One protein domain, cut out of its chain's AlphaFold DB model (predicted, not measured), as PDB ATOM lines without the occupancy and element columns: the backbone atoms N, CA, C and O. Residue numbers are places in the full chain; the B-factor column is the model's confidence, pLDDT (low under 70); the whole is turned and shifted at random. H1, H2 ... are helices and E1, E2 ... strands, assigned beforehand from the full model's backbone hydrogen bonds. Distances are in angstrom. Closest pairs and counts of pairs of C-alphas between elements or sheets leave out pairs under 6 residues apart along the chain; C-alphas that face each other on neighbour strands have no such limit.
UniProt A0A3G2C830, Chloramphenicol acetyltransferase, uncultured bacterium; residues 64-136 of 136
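This is residues 64 to 136 of the 136 residues of the protein "Chloramphenicol acetyltransferase" of uncultured bacterium (UniProt A0A3G2C830). A long two-stranded ribbon, going out through E1 and E2 and folding back through E3 and E4, has one helix, H1, that folds back from the ribbon's E1 and E4 part, making an open wedge with it. Residues 64 to 84, with no named element, form a wide loop before E1; the hairpin tip, residues 93 to 98, and the tail with the end of H1 and short H2, residues 121 to 136, stick out. The printed part has 73 residues, with named elements in the order E1, E2, E3, E4, H1, H2; the class is mixed, helices and strands, with under half of the residues in named elements. The two sheets, E1 - E4 and E2 - E3, are antiparallel. The whole is loose, with a radius of gyration of the C-alphas of 14.6 A and spans of 40 by 31 by 21 A.

E1, residues 85 to 89, is 13.5 A long and begins at C-alpha 85 (181.814, 200.114, 133.206). E4 is residues 102 to 105, 9.9 A. E2, residues 92 to 94, is 6.7 A and E3, residues 97 to 99, 6.2 A. H1, residues 113 to 128, is 22.6 A and ends at C-alpha 128 (197.663, 199.416, 117.172). H2 is residues 131 to 134, 5.1 A.

E1 and E4 are antiparallel at 159 degrees; N 87 and O 103 are within hydrogen-bond range at 3.1 A. E1 runs on into E2 at 70 degrees, and E3 into E4 at 33 degrees. The hairpin of E2 and E3 has N 99 and O 92 within range at 2.8 A. The closest C-alphas of E4 and H1, Ile 104 and Ala 116, are 7.3 A apart. H1 and H2 are close but not clearly touching, with C-alphas 126 and 132 closest at 7.4 A. E1 and H1 are apart. Every O i to N i+4 pair in H1 is within range; H2 is too short for one.

The C-alphas of Pro 76 and Gly 135 are the two farthest apart, 42.0 A. The printed part has no cut, and no link between named elements is long. Residue 78 and residues 134 to 136 are under 70 in pLDDT.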
ATOM      1  N   PRO A  64     183.637 213.828 126.132       95.12
ATOM      2  CA  PRO A  64     184.375 214.404 125.005       95.12
ATOM      3  C   PRO A  64     184.959 215.793 125.304       95.12
ATOM      4  O   PRO A  64     185.805 216.281 124.555       95.12
ATOM      5  N   TRP A  65     184.545 216.431 126.401       96.62
ATOM      6  CA  TRP A  65     184.967 217.780 126.784       96.62
ATOM      7  C   TRP A  65     186.188 217.814 127.711       96.62
ATOM      8  O   TRP A  65     186.851 218.846 127.798       96.62
ATOM      9  N   ALA A  66     186.521 216.708 128.385       96.81
ATOM     10  CA  ALA A  66     187.538 216.691 129.437       96.81
ATOM     11  C   ALA A  66     188.503 215.509 129.298       96.81
ATOM     12  O   ALA A  66     188.097 214.387 129.014       96.81
ATOM     13  N   THR A  67     189.793 215.766 129.526       97.25
ATOM     14  CA  THR A  67     190.784 214.704 129.770       97.25
ATOM     15  C   THR A  67     190.855 214.425 131.272       97.25
ATOM     16  O   THR A  67     190.532 215.308 132.067       97.25
ATOM     17  N   PHE A  68     191.280 213.227 131.665       97.38
ATOM     18  CA  PHE A  68     191.445 212.853 133.068       97.38
ATOM     19  C   PHE A  68     192.634 211.910 133.259       97.38
ATOM     20  O   PHE A  68     193.014 211.179 132.346       97.38
ATOM     21  N   GLU A  69     193.183 211.902 134.473       96.38
ATOM     22  CA  GLU A  69     194.174 210.909 134.922       96.38
ATOM     23  C   GLU A  69     193.538 209.820 135.802       96.38
ATOM     24  O   GLU A  69     194.075 208.724 135.921       96.38
ATOM     25  N   GLY A  70     192.362 210.095 136.375       95.75
ATOM     26  CA  GLY A  70     191.567 209.141 137.138       95.75
ATOM     27  C   GLY A  70     190.081 209.479 137.062       95.75
ATOM     28  O   GLY A  70     189.701 210.649 137.068       95.75
ATOM     29  N   PHE A  71     189.246 208.446 136.981       96.38
ATOM     30  CA  PHE A  71     187.791 208.559 136.975       96.38
ATOM     31  C   PHE A  71     187.199 207.385 137.758       96.38
ATOM     32  O   PHE A  71     187.589 206.238 137.541       96.38
ATOM     33  N   HIS A  72     186.280 207.668 138.677       94.44
ATOM     34  CA  HIS A  72     185.653 206.672 139.541       94.44
ATOM     35  C   HIS A  72     184.163 206.978 139.682       94.44
ATOM     36  O   HIS A  72     183.798 208.121 139.958       94.44
ATOM     37  N   LEU A  73     183.318 205.960 139.519       92.31
ATOM     38  CA  LEU A  73     181.903 206.051 139.865       92.31
ATOM     39  C   LEU A  73     181.690 205.394 141.223       92.31
ATOM     40  O   LEU A  73     181.946 204.201 141.394       92.31
ATOM     41  N   GLU A  74     181.179 206.160 142.175       90.31
ATOM     42  CA  GLU A  74     180.653 205.591 143.406       90.31
ATOM     43  C   GLU A  74     179.282 204.970 143.104       90.31
ATOM     44  O   GLU A  74     178.387 205.642 142.590       90.31
ATOM     45  N   LEU A  75     179.125 203.673 143.389       87.31
ATOM     46  CA  LEU A  75     177.890 202.921 143.160       87.31
ATOM     47  C   LEU A  75     177.301 202.499 144.517       87.31
ATOM     48  O   LEU A  75     177.635 201.421 145.012       87.31
ATOM     49  N   PRO A  76     176.390 203.291 145.124       72.00
ATOM     50  CA  PRO A  76     175.872 203.048 146.477       72.00
ATOM     51  C   PRO A  76     175.149 201.702 146.668       72.00
ATOM     52  O   PRO A  76     174.857 201.308 147.795       72.00
ATOM     53  N   ARG A  77     174.823 201.000 145.573       73.88
ATOM     54  CA  ARG A  77     174.209 199.659 145.546       73.88
ATOM     55  C   ARG A  77     174.880 198.736 144.518       73.88
ATOM     56  O   ARG A  77     174.216 197.929 143.881       73.88
ATOM     57  N   GLY A  78     176.190 198.885 144.319       68.25
ATOM     58  CA  GLY A  78     176.943 198.182 143.274       68.25
ATOM     59  C   GLY A  78     177.244 196.699 143.529       68.25
ATOM     60  O   GLY A  78     177.812 196.070 142.645       68.25
ATOM     61  N   ASN A  79     176.883 196.136 144.690       71.81
ATOM     62  CA  ASN A  79     177.285 194.771 145.078       71.81
ATOM     63  C   ASN A  79     176.838 193.683 144.089       71.81
ATOM     64  O   ASN A  79     177.550 192.698 143.911       71.81
ATOM     65  N   ASP A  80     175.692 193.875 143.433       81.75
ATOM     66  CA  ASP A  80     175.154 192.912 142.464       81.75
ATOM     67  C   ASP A  80     175.417 193.336 141.006       81.75
ATOM     68  O   ASP A  80     175.064 192.624 140.066       81.75
ATOM     69  N   TYR A  81     176.057 194.492 140.787       86.88
ATOM     70  CA  TYR A  81     176.391 194.982 139.453       86.88
ATOM     71  C   TYR A  81     177.760 194.439 139.023       86.88
ATOM     72  O   TYR A  81     178.808 195.014 139.315       86.88
ATOM     73  N   LEU A  82     177.743 193.297 138.334       92.44
ATOM     74  CA  LEU A  82     178.955 192.568 137.935       92.44
ATOM     75  C   LEU A  82     179.516 192.985 136.568       92.44
ATOM     76  O   LEU A  82     180.639 192.618 136.224       92.44
ATOM     77  N   LEU A  83     178.736 193.718 135.774       93.44
ATOM     78  CA  LEU A  83     179.109 194.104 134.414       93.44
ATOM     79  C   LEU A  83     180.140 195.245 134.457       93.44
ATOM     80  O   LEU A  83     180.054 196.116 135.324       93.44
ATOM     81  N   PRO A  84     181.138 195.263 133.559       94.94
ATOM     82  CA  PRO A  84     182.139 196.319 133.562       94.94
ATOM     83  C   PRO A  84     181.529 197.660 133.134       94.94
ATOM     84  O   PRO A  84     180.592 197.715 132.331       94.94
ATOM     85  N   ILE A  85     182.100 198.748 133.650       96.75
ATOM     86  CA  ILE A  85     181.814 200.114 133.206       96.75
ATOM     87  C   ILE A  85     183.095 200.704 132.630       96.75
ATOM     88  O   ILE A  85     184.147 200.692 133.275       96.75
ATOM     89  N   PHE A  86     182.986 201.245 131.423       98.19
ATOM     90  CA  PHE A  86     184.053 201.969 130.755       98.19
ATOM     91  C   PHE A  86     183.701 203.446 130.672       98.19
ATOM     92  O   PHE A  86     182.598 203.804 130.255       98.19
ATOM     93  N   THR A  87     184.664 204.301 131.000       98.31
ATOM     94  CA  THR A  87     184.564 205.743 130.752       98.31
ATOM     95  C   THR A  87     185.771 206.185 129.950       98.31
ATOM     96  O   THR A  87     186.908 205.936 130.353       98.31
ATOM     97  N   MET A  88     185.528 206.854 128.829       98.31
ATOM     98  CA  MET A  88     186.570 207.434 127.986       98.31
ATOM     99  C   MET A  88     186.570 208.956 128.095       98.31
ATOM    100  O   MET A  88     185.517 209.587 128.176       98.31
ATOM    101  N   GLY A  89     187.759 209.552 128.110       98.12
ATOM    102  CA  GLY A  89     187.938 211.003 128.122       98.12
ATOM    103  C   GLY A  89     188.212 211.577 126.736       98.12
ATOM    104  O   GLY A  89     188.381 210.859 125.751       98.12
ATOM    105  N   ARG A  90     188.336 212.900 126.666       97.88
ATOM    106  CA  ARG A  90     188.822 213.603 125.480       97.88
ATOM    107  C   ARG A  90     190.254 213.172 125.149       97.88
ATOM    108  O   ARG A  90     191.149 213.258 125.994       97.88
ATOM    109  N   MET A  91     190.478 212.779 123.896       97.19
ATOM    110  CA  MET A  91     191.818 212.498 123.378       97.19
ATOM    111  C   MET A  91     192.717 213.737 123.439       97.19
ATOM    112  O   MET A  91     192.260 214.866 123.254       97.19
ATOM    113  N   HIS A  92     194.009 213.529 123.669       97.12
ATOM    114  CA  HIS A  92     194.999 214.604 123.694       97.12
ATOM    115  C   HIS A  92     196.360 214.122 123.185       97.12
ATOM    116  O   HIS A  92     196.669 212.935 123.240       97.12
ATOM    117  N   THR A  93     197.183 215.047 122.692       97.56
ATOM    118  CA  THR A  93     198.528 214.728 122.198       97.56
ATOM    119  C   THR A  93     199.570 214.979 123.279       97.56
ATOM    120  O   THR A  93     199.594 216.049 123.886       97.56
ATOM    121  N   ARG A  94     200.475 214.021 123.482       96.25
ATOM    122  CA  ARG A  94     201.641 214.147 124.360       96.25
ATOM    123  C   ARG A  94     202.835 213.465 123.708       96.25
ATOM    124  O   ARG A  94     202.745 212.304 123.327       96.25
ATOM    125  N   GLU A  95     203.950 214.186 123.577       96.38
ATOM    126  CA  GLU A  95     205.210 213.642 123.030       96.38
ATOM    127  C   GLU A  95     205.024 212.956 121.658       96.38
ATOM    128  O   GLU A  95     205.533 211.866 121.416       96.38
ATOM    129  N   GLY A  96     204.229 213.564 120.770       96.38
ATOM    130  CA  GLY A  96     203.947 213.019 119.436       96.38
ATOM    131  C   GLY A  96     202.988 211.821 119.403       96.38
ATOM    132  O   GLY A  96     202.731 211.294 118.326       96.38
ATOM    133  N   ARG A  97     202.433 211.402 120.548       96.44
ATOM    134  CA  ARG A  97     201.442 210.322 120.657       96.44
ATOM    135  C   ARG A  97     200.055 210.888 120.941       96.44
ATOM    136  O   ARG A  97     199.928 211.804 121.753       96.44
ATOM    137  N   THR A  98     199.021 210.327 120.319       96.94
ATOM    138  CA  THR A  98     197.620 210.592 120.679       96.94
ATOM    139  C   THR A  98     197.202 209.621 121.775       96.94
ATOM    140  O   THR A  98     197.268 208.411 121.592       96.94
ATOM    141  N   LEU A  99     196.793 210.155 122.924       97.62
ATOM    142  CA  LEU A  99     196.393 209.395 124.102       97.62
ATOM    143  C   LEU A  99     194.885 209.524 124.321       97.62
ATOM    144  O   LEU A  99     194.335 210.626 124.252       97.62
ATOM    145  N   LEU A 100     194.235 208.402 124.633       97.62
ATOM    146  CA  LEU A 100     192.834 208.322 125.037       97.62
ATOM    147  C   LEU A 100     192.769 207.905 126.516       97.62
ATOM    148  O   LEU A 100     193.172 206.786 126.836       97.62
ATOM    149  N   PRO A 101     192.271 208.758 127.427       97.94
ATOM    150  CA  PRO A 101     191.990 208.336 128.795       97.94
ATOM    151  C   PRO A 101     190.909 207.250 128.808       97.94
ATOM    152  O   PRO A 101     189.835 207.459 128.244       97.94
ATOM    153  N   LEU A 102     191.182 206.121 129.464       98.00
ATOM    154  CA  LEU A 102     190.251 205.007 129.645       98.00
ATOM    155  C   LEU A 102     190.239 204.589 131.117       98.00
ATOM    156  O   LEU A 102     191.262 204.166 131.654       98.00
ATOM    157  N   ALA A 103     189.076 204.677 131.754       98.19
ATOM    158  CA  ALA A 103     188.828 204.102 133.069       98.19
ATOM    159  C   ALA A 103     188.049 202.792 132.920       98.19
ATOM    160  O   ALA A 103     187.048 202.740 132.203       98.19
ATOM    161  N   ILE A 104     188.516 201.748 133.609       97.62
ATOM    162  CA  ILE A 104     187.874 200.433 133.677       97.62
ATOM    163  C   ILE A 104     187.427 200.230 135.119       97.62
ATOM    164  O   ILE A 104     188.262 200.123 136.019       97.62
ATOM    165  N   GLN A 105     186.122 200.157 135.340       95.94
ATOM    166  CA  GLN A 105     185.553 199.773 136.622       95.94
ATOM    167  C   GLN A 105     184.951 198.377 136.502       95.94
ATOM    168  O   GLN A 105     184.127 198.117 135.629       95.94
ATOM    169  N   ALA A 106     185.374 197.473 137.382       94.69
ATOM    170  CA  ALA A 106     184.916 196.093 137.406       94.69
ATOM    171  C   ALA A 106     184.702 195.629 138.847       94.69
ATOM    172  O   ALA A 106     185.381 196.089 139.768       94.69
ATOM    173  N   HIS A 107     183.761 194.707 139.040       94.69
ATOM    174  CA  HIS A 107     183.471 194.148 140.352       94.69
ATOM    175  C   HIS A 107     184.470 193.038 140.710       94.69
ATOM    176  O   HIS A 107     184.670 192.090 139.945       94.69
ATOM    177  N   HIS A 108     185.062 193.109 141.907       93.75
ATOM    178  CA  HIS A 108     186.143 192.198 142.301       93.75
ATOM    179  C   HIS A 108     185.736 190.722 142.426       93.75
ATOM    180  O   HIS A 108     186.586 189.844 142.319       93.75
ATOM    181  N   ALA A 109     184.444 190.439 142.610       94.62
ATOM    182  CA  ALA A 109     183.932 189.066 142.643       94.62
ATOM    183  C   ALA A 109     184.079 188.315 141.305       94.62
ATOM    184  O   ALA A 109     184.044 187.088 141.304       94.62
ATOM    185  N   VAL A 110     184.222 189.029 140.181       95.19
ATOM    186  CA  VAL A 110     184.324 188.435 138.832       95.19
ATOM    187  C   VAL A 110     185.582 188.854 138.070       95.19
ATOM    188  O   VAL A 110     185.959 188.188 137.107       95.19
ATOM    189  N   CYS A 111     186.256 189.928 138.494       96.50
ATOM    190  CA  CYS A 111     187.487 190.418 137.880       96.50
ATOM    191  C   CYS A 111     188.530 190.782 138.942       96.50
ATOM    192  O   CYS A 111     188.270 191.553 139.861       96.50
ATOM    193  N   ASP A 112     189.756 190.303 138.776       96.69
ATOM    194  CA  ASP A 112     190.915 190.788 139.532       96.69
ATOM    195  C   ASP A 112     191.790 191.732 138.679       96.69
ATOM    196  O   ASP A 112     191.499 192.020 137.511       96.69
ATOM    197  N   GLY A 113     192.896 192.204 139.262       96.81
ATOM    198  CA  GLY A 113     193.839 193.084 138.570       96.81
ATOM    199  C   GLY A 113     194.485 192.454 137.329       96.81
ATOM    200  O   GLY A 113     194.798 193.171 136.381       96.81
ATOM    201  N   PHE A 114     194.647 191.128 137.279       98.19
ATOM    202  CA  PHE A 114     195.166 190.453 136.090       98.19
ATOM    203  C   PHE A 114     194.189 190.576 134.917       98.19
ATOM    204  O   PHE A 114     194.617 190.909 133.809       98.19
ATOM    205  N   HIS A 115     192.890 190.371 135.155       98.12
ATOM    206  CA  HIS A 115     191.858 190.480 134.119       98.12
ATOM    207  C   HIS A 115     191.784 191.902 133.546       98.12
ATOM    208  O   HIS A 115     191.802 192.071 132.326       98.12
ATOM    209  N   ALA A 116     191.793 192.922 134.409       96.94
ATOM    210  CA  ALA A 116     191.781 194.322 133.982       96.94
ATOM    211  C   ALA A 116     193.035 194.689 133.163       96.94
ATOM    212  O   ALA A 116     192.931 195.260 132.077       96.94
ATOM    213  N   CYS A 117     194.225 194.295 133.630       97.88
ATOM    214  CA  CYS A 117     195.484 194.534 132.917       97.88
ATOM    215  C   CYS A 117     195.579 193.761 131.596       97.88
ATOM    216  O   CYS A 117     196.236 194.204 130.653       97.88
ATOM    217  N   ARG A 118     194.979 192.572 131.511       98.25
ATOM    218  CA  ARG A 118     194.885 191.820 130.259       98.25
ATOM    219  C   ARG A 118     193.984 192.542 129.258       98.25
ATOM    220  O   ARG A 118     194.442 192.784 128.148       98.25
ATOM    221  N   LEU A 119     192.788 192.956 129.675       97.62
ATOM    222  CA  LEU A 119     191.857 193.699 128.823       97.62
ATOM    223  C   LEU A 119     192.491 194.987 128.280       97.62
ATOM    224  O   LEU A 119     192.453 195.221 127.078       97.62
ATOM    225  N   ALA A 120     193.137 195.786 129.135       97.62
ATOM    226  CA  ALA A 120     193.790 197.027 128.710       97.62
ATOM    227  C   ALA A 120     194.873 196.794 127.637       97.62
ATOM    228  O   ALA A 120     194.974 197.562 126.681       97.62
ATOM    229  N   ARG A 121     195.657 195.714 127.760       98.25
ATOM    230  CA  ARG A 121     196.675 195.341 126.761       98.25
ATOM    231  C   ARG A 121     196.064 194.862 125.449       98.25
ATOM    232  O   ARG A 121     196.569 195.219 124.392       98.25
ATOM    233  N   GLU A 122     195.005 194.060 125.510       97.12
ATOM    234  CA  GLU A 122     194.315 193.565 124.312       97.12
ATOM    235  C   GLU A 122     193.630 194.713 123.555       97.12
ATOM    236  O   GLU A 122     193.768 194.803 122.339       97.12
ATOM    237  N   VAL A 123     192.992 195.652 124.267       96.44
ATOM    238  CA  VAL A 123     192.441 196.879 123.669       96.44
ATOM    239  C   VAL A 123     193.539 197.701 122.995       96.44
ATOM    240  O   VAL A 123     193.358 198.119 121.855       96.44
ATOM    241  N   GLN A 124     194.693 197.894 123.646       97.50
ATOM    242  CA  GLN A 124     195.824 198.593 123.026       97.50
ATOM    243  C   GLN A 124     196.282 197.896 121.736       97.50
ATOM    244  O   GLN A 124     196.408 198.552 120.709       97.50
ATOM    245  N   ALA A 125     196.456 196.572 121.756       96.81
ATOM    246  CA  ALA A 125     196.872 195.816 120.575       96.81
ATOM    247  C   ALA A 125     195.862 195.924 119.414       96.81
ATOM    248  O   ALA A 125     196.264 196.027 118.257       96.81
ATOM    249  N   LEU A 126     194.556 195.945 119.710       95.19
ATOM    250  CA  LEU A 126     193.505 196.159 118.706       95.19
ATOM    251  C   LEU A 126     193.524 197.580 118.121       95.19
ATOM    252  O   LEU A 126     193.174 197.764 116.955       95.19
ATOM    253  N   LEU A 127     193.910 198.581 118.916       94.25
ATOM    254  CA  LEU A 127     194.068 199.962 118.454       94.25
ATOM    255  C   LEU A 127     195.348 200.161 117.632       94.25
ATOM    256  O   LEU A 127     195.348 200.991 116.725       94.25
ATOM    257  N   ASP A 128     196.398 199.391 117.917       95.50
ATOM    258  CA  ASP A 128     197.663 199.416 117.172       95.50
ATOM    259  C   ASP A 128     197.551 198.738 115.791       95.50
ATOM    260  O   ASP A 128     198.337 199.054 114.900       95.50
ATOM    261  N   ALA A 129     196.574 197.839 115.603       93.75
ATOM    262  CA  ALA A 129     196.329 197.098 114.357       93.75
ATOM    263  C   ALA A 129     194.840 197.135 113.929       93.75
ATOM    264  O   ALA A 129     194.163 196.100 113.904       93.75
ATOM    265  N   PRO A 130     194.280 198.318 113.607       85.94
ATOM    266  CA  PRO A 130     192.850 198.485 113.340       85.94
ATOM    267  C   PRO A 130     192.346 197.731 112.099       85.94
ATOM    268  O   PRO A 130     191.178 197.351 112.025       85.94
ATOM    269  N   GLU A 131     193.211 197.474 111.121       87.38
ATOM    270  CA  GLU A 131     192.920 196.654 109.944       87.38
ATOM    271  C   GLU A 131     192.521 195.211 110.283       87.38
ATOM    272  O   GLU A 131     191.818 194.583 109.496       87.38
ATOM    273  N   ALA A 132     192.899 194.701 111.462       81.44
ATOM    274  CA  ALA A 132     192.555 193.349 111.895       81.44
ATOM    275  C   ALA A 132     191.047 193.148 112.143       81.44
ATOM    276  O   ALA A 132     190.585 192.009 112.153       81.44
ATOM    277  N   TRP A 133     190.290 194.233 112.344       79.44
ATOM    278  CA  TRP A 133     188.852 194.180 112.641       79.44
ATOM    279  C   TRP A 133     187.990 195.120 111.786       79.44
ATOM    280  O   TRP A 133     186.777 194.958 111.762       79.44
ATOM    281  N   ARG A 134     188.569 196.088 111.057       68.81
ATOM    282  CA  ARG A 134     187.804 197.036 110.213       68.81
ATOM    283  C   ARG A 134     187.395 196.515 108.829       68.81
ATOM    284  O   ARG A 134     186.615 197.188 108.164       68.81
ATOM    285  N   GLY A 135     187.953 195.393 108.373       59.16
ATOM    286  CA  GLY A 135     187.764 194.862 107.013       59.16
ATOM    287  C   GLY A 135     187.349 193.392 106.949       59.16
ATOM    288  O   GLY A 135     187.600 192.753 105.928       59.16
ATOM    289  N   GLN A 136     186.798 192.862 108.046       52.31
ATOM    290  CA  GLN A 136     186.071 191.590 108.040       52.31
ATOM    291  C   GLN A 136     184.639 191.825 107.579       52.31
ATOM    292  O   GLN A 136     184.079 192.855 108.018       52.31
TER     293      GLN A 136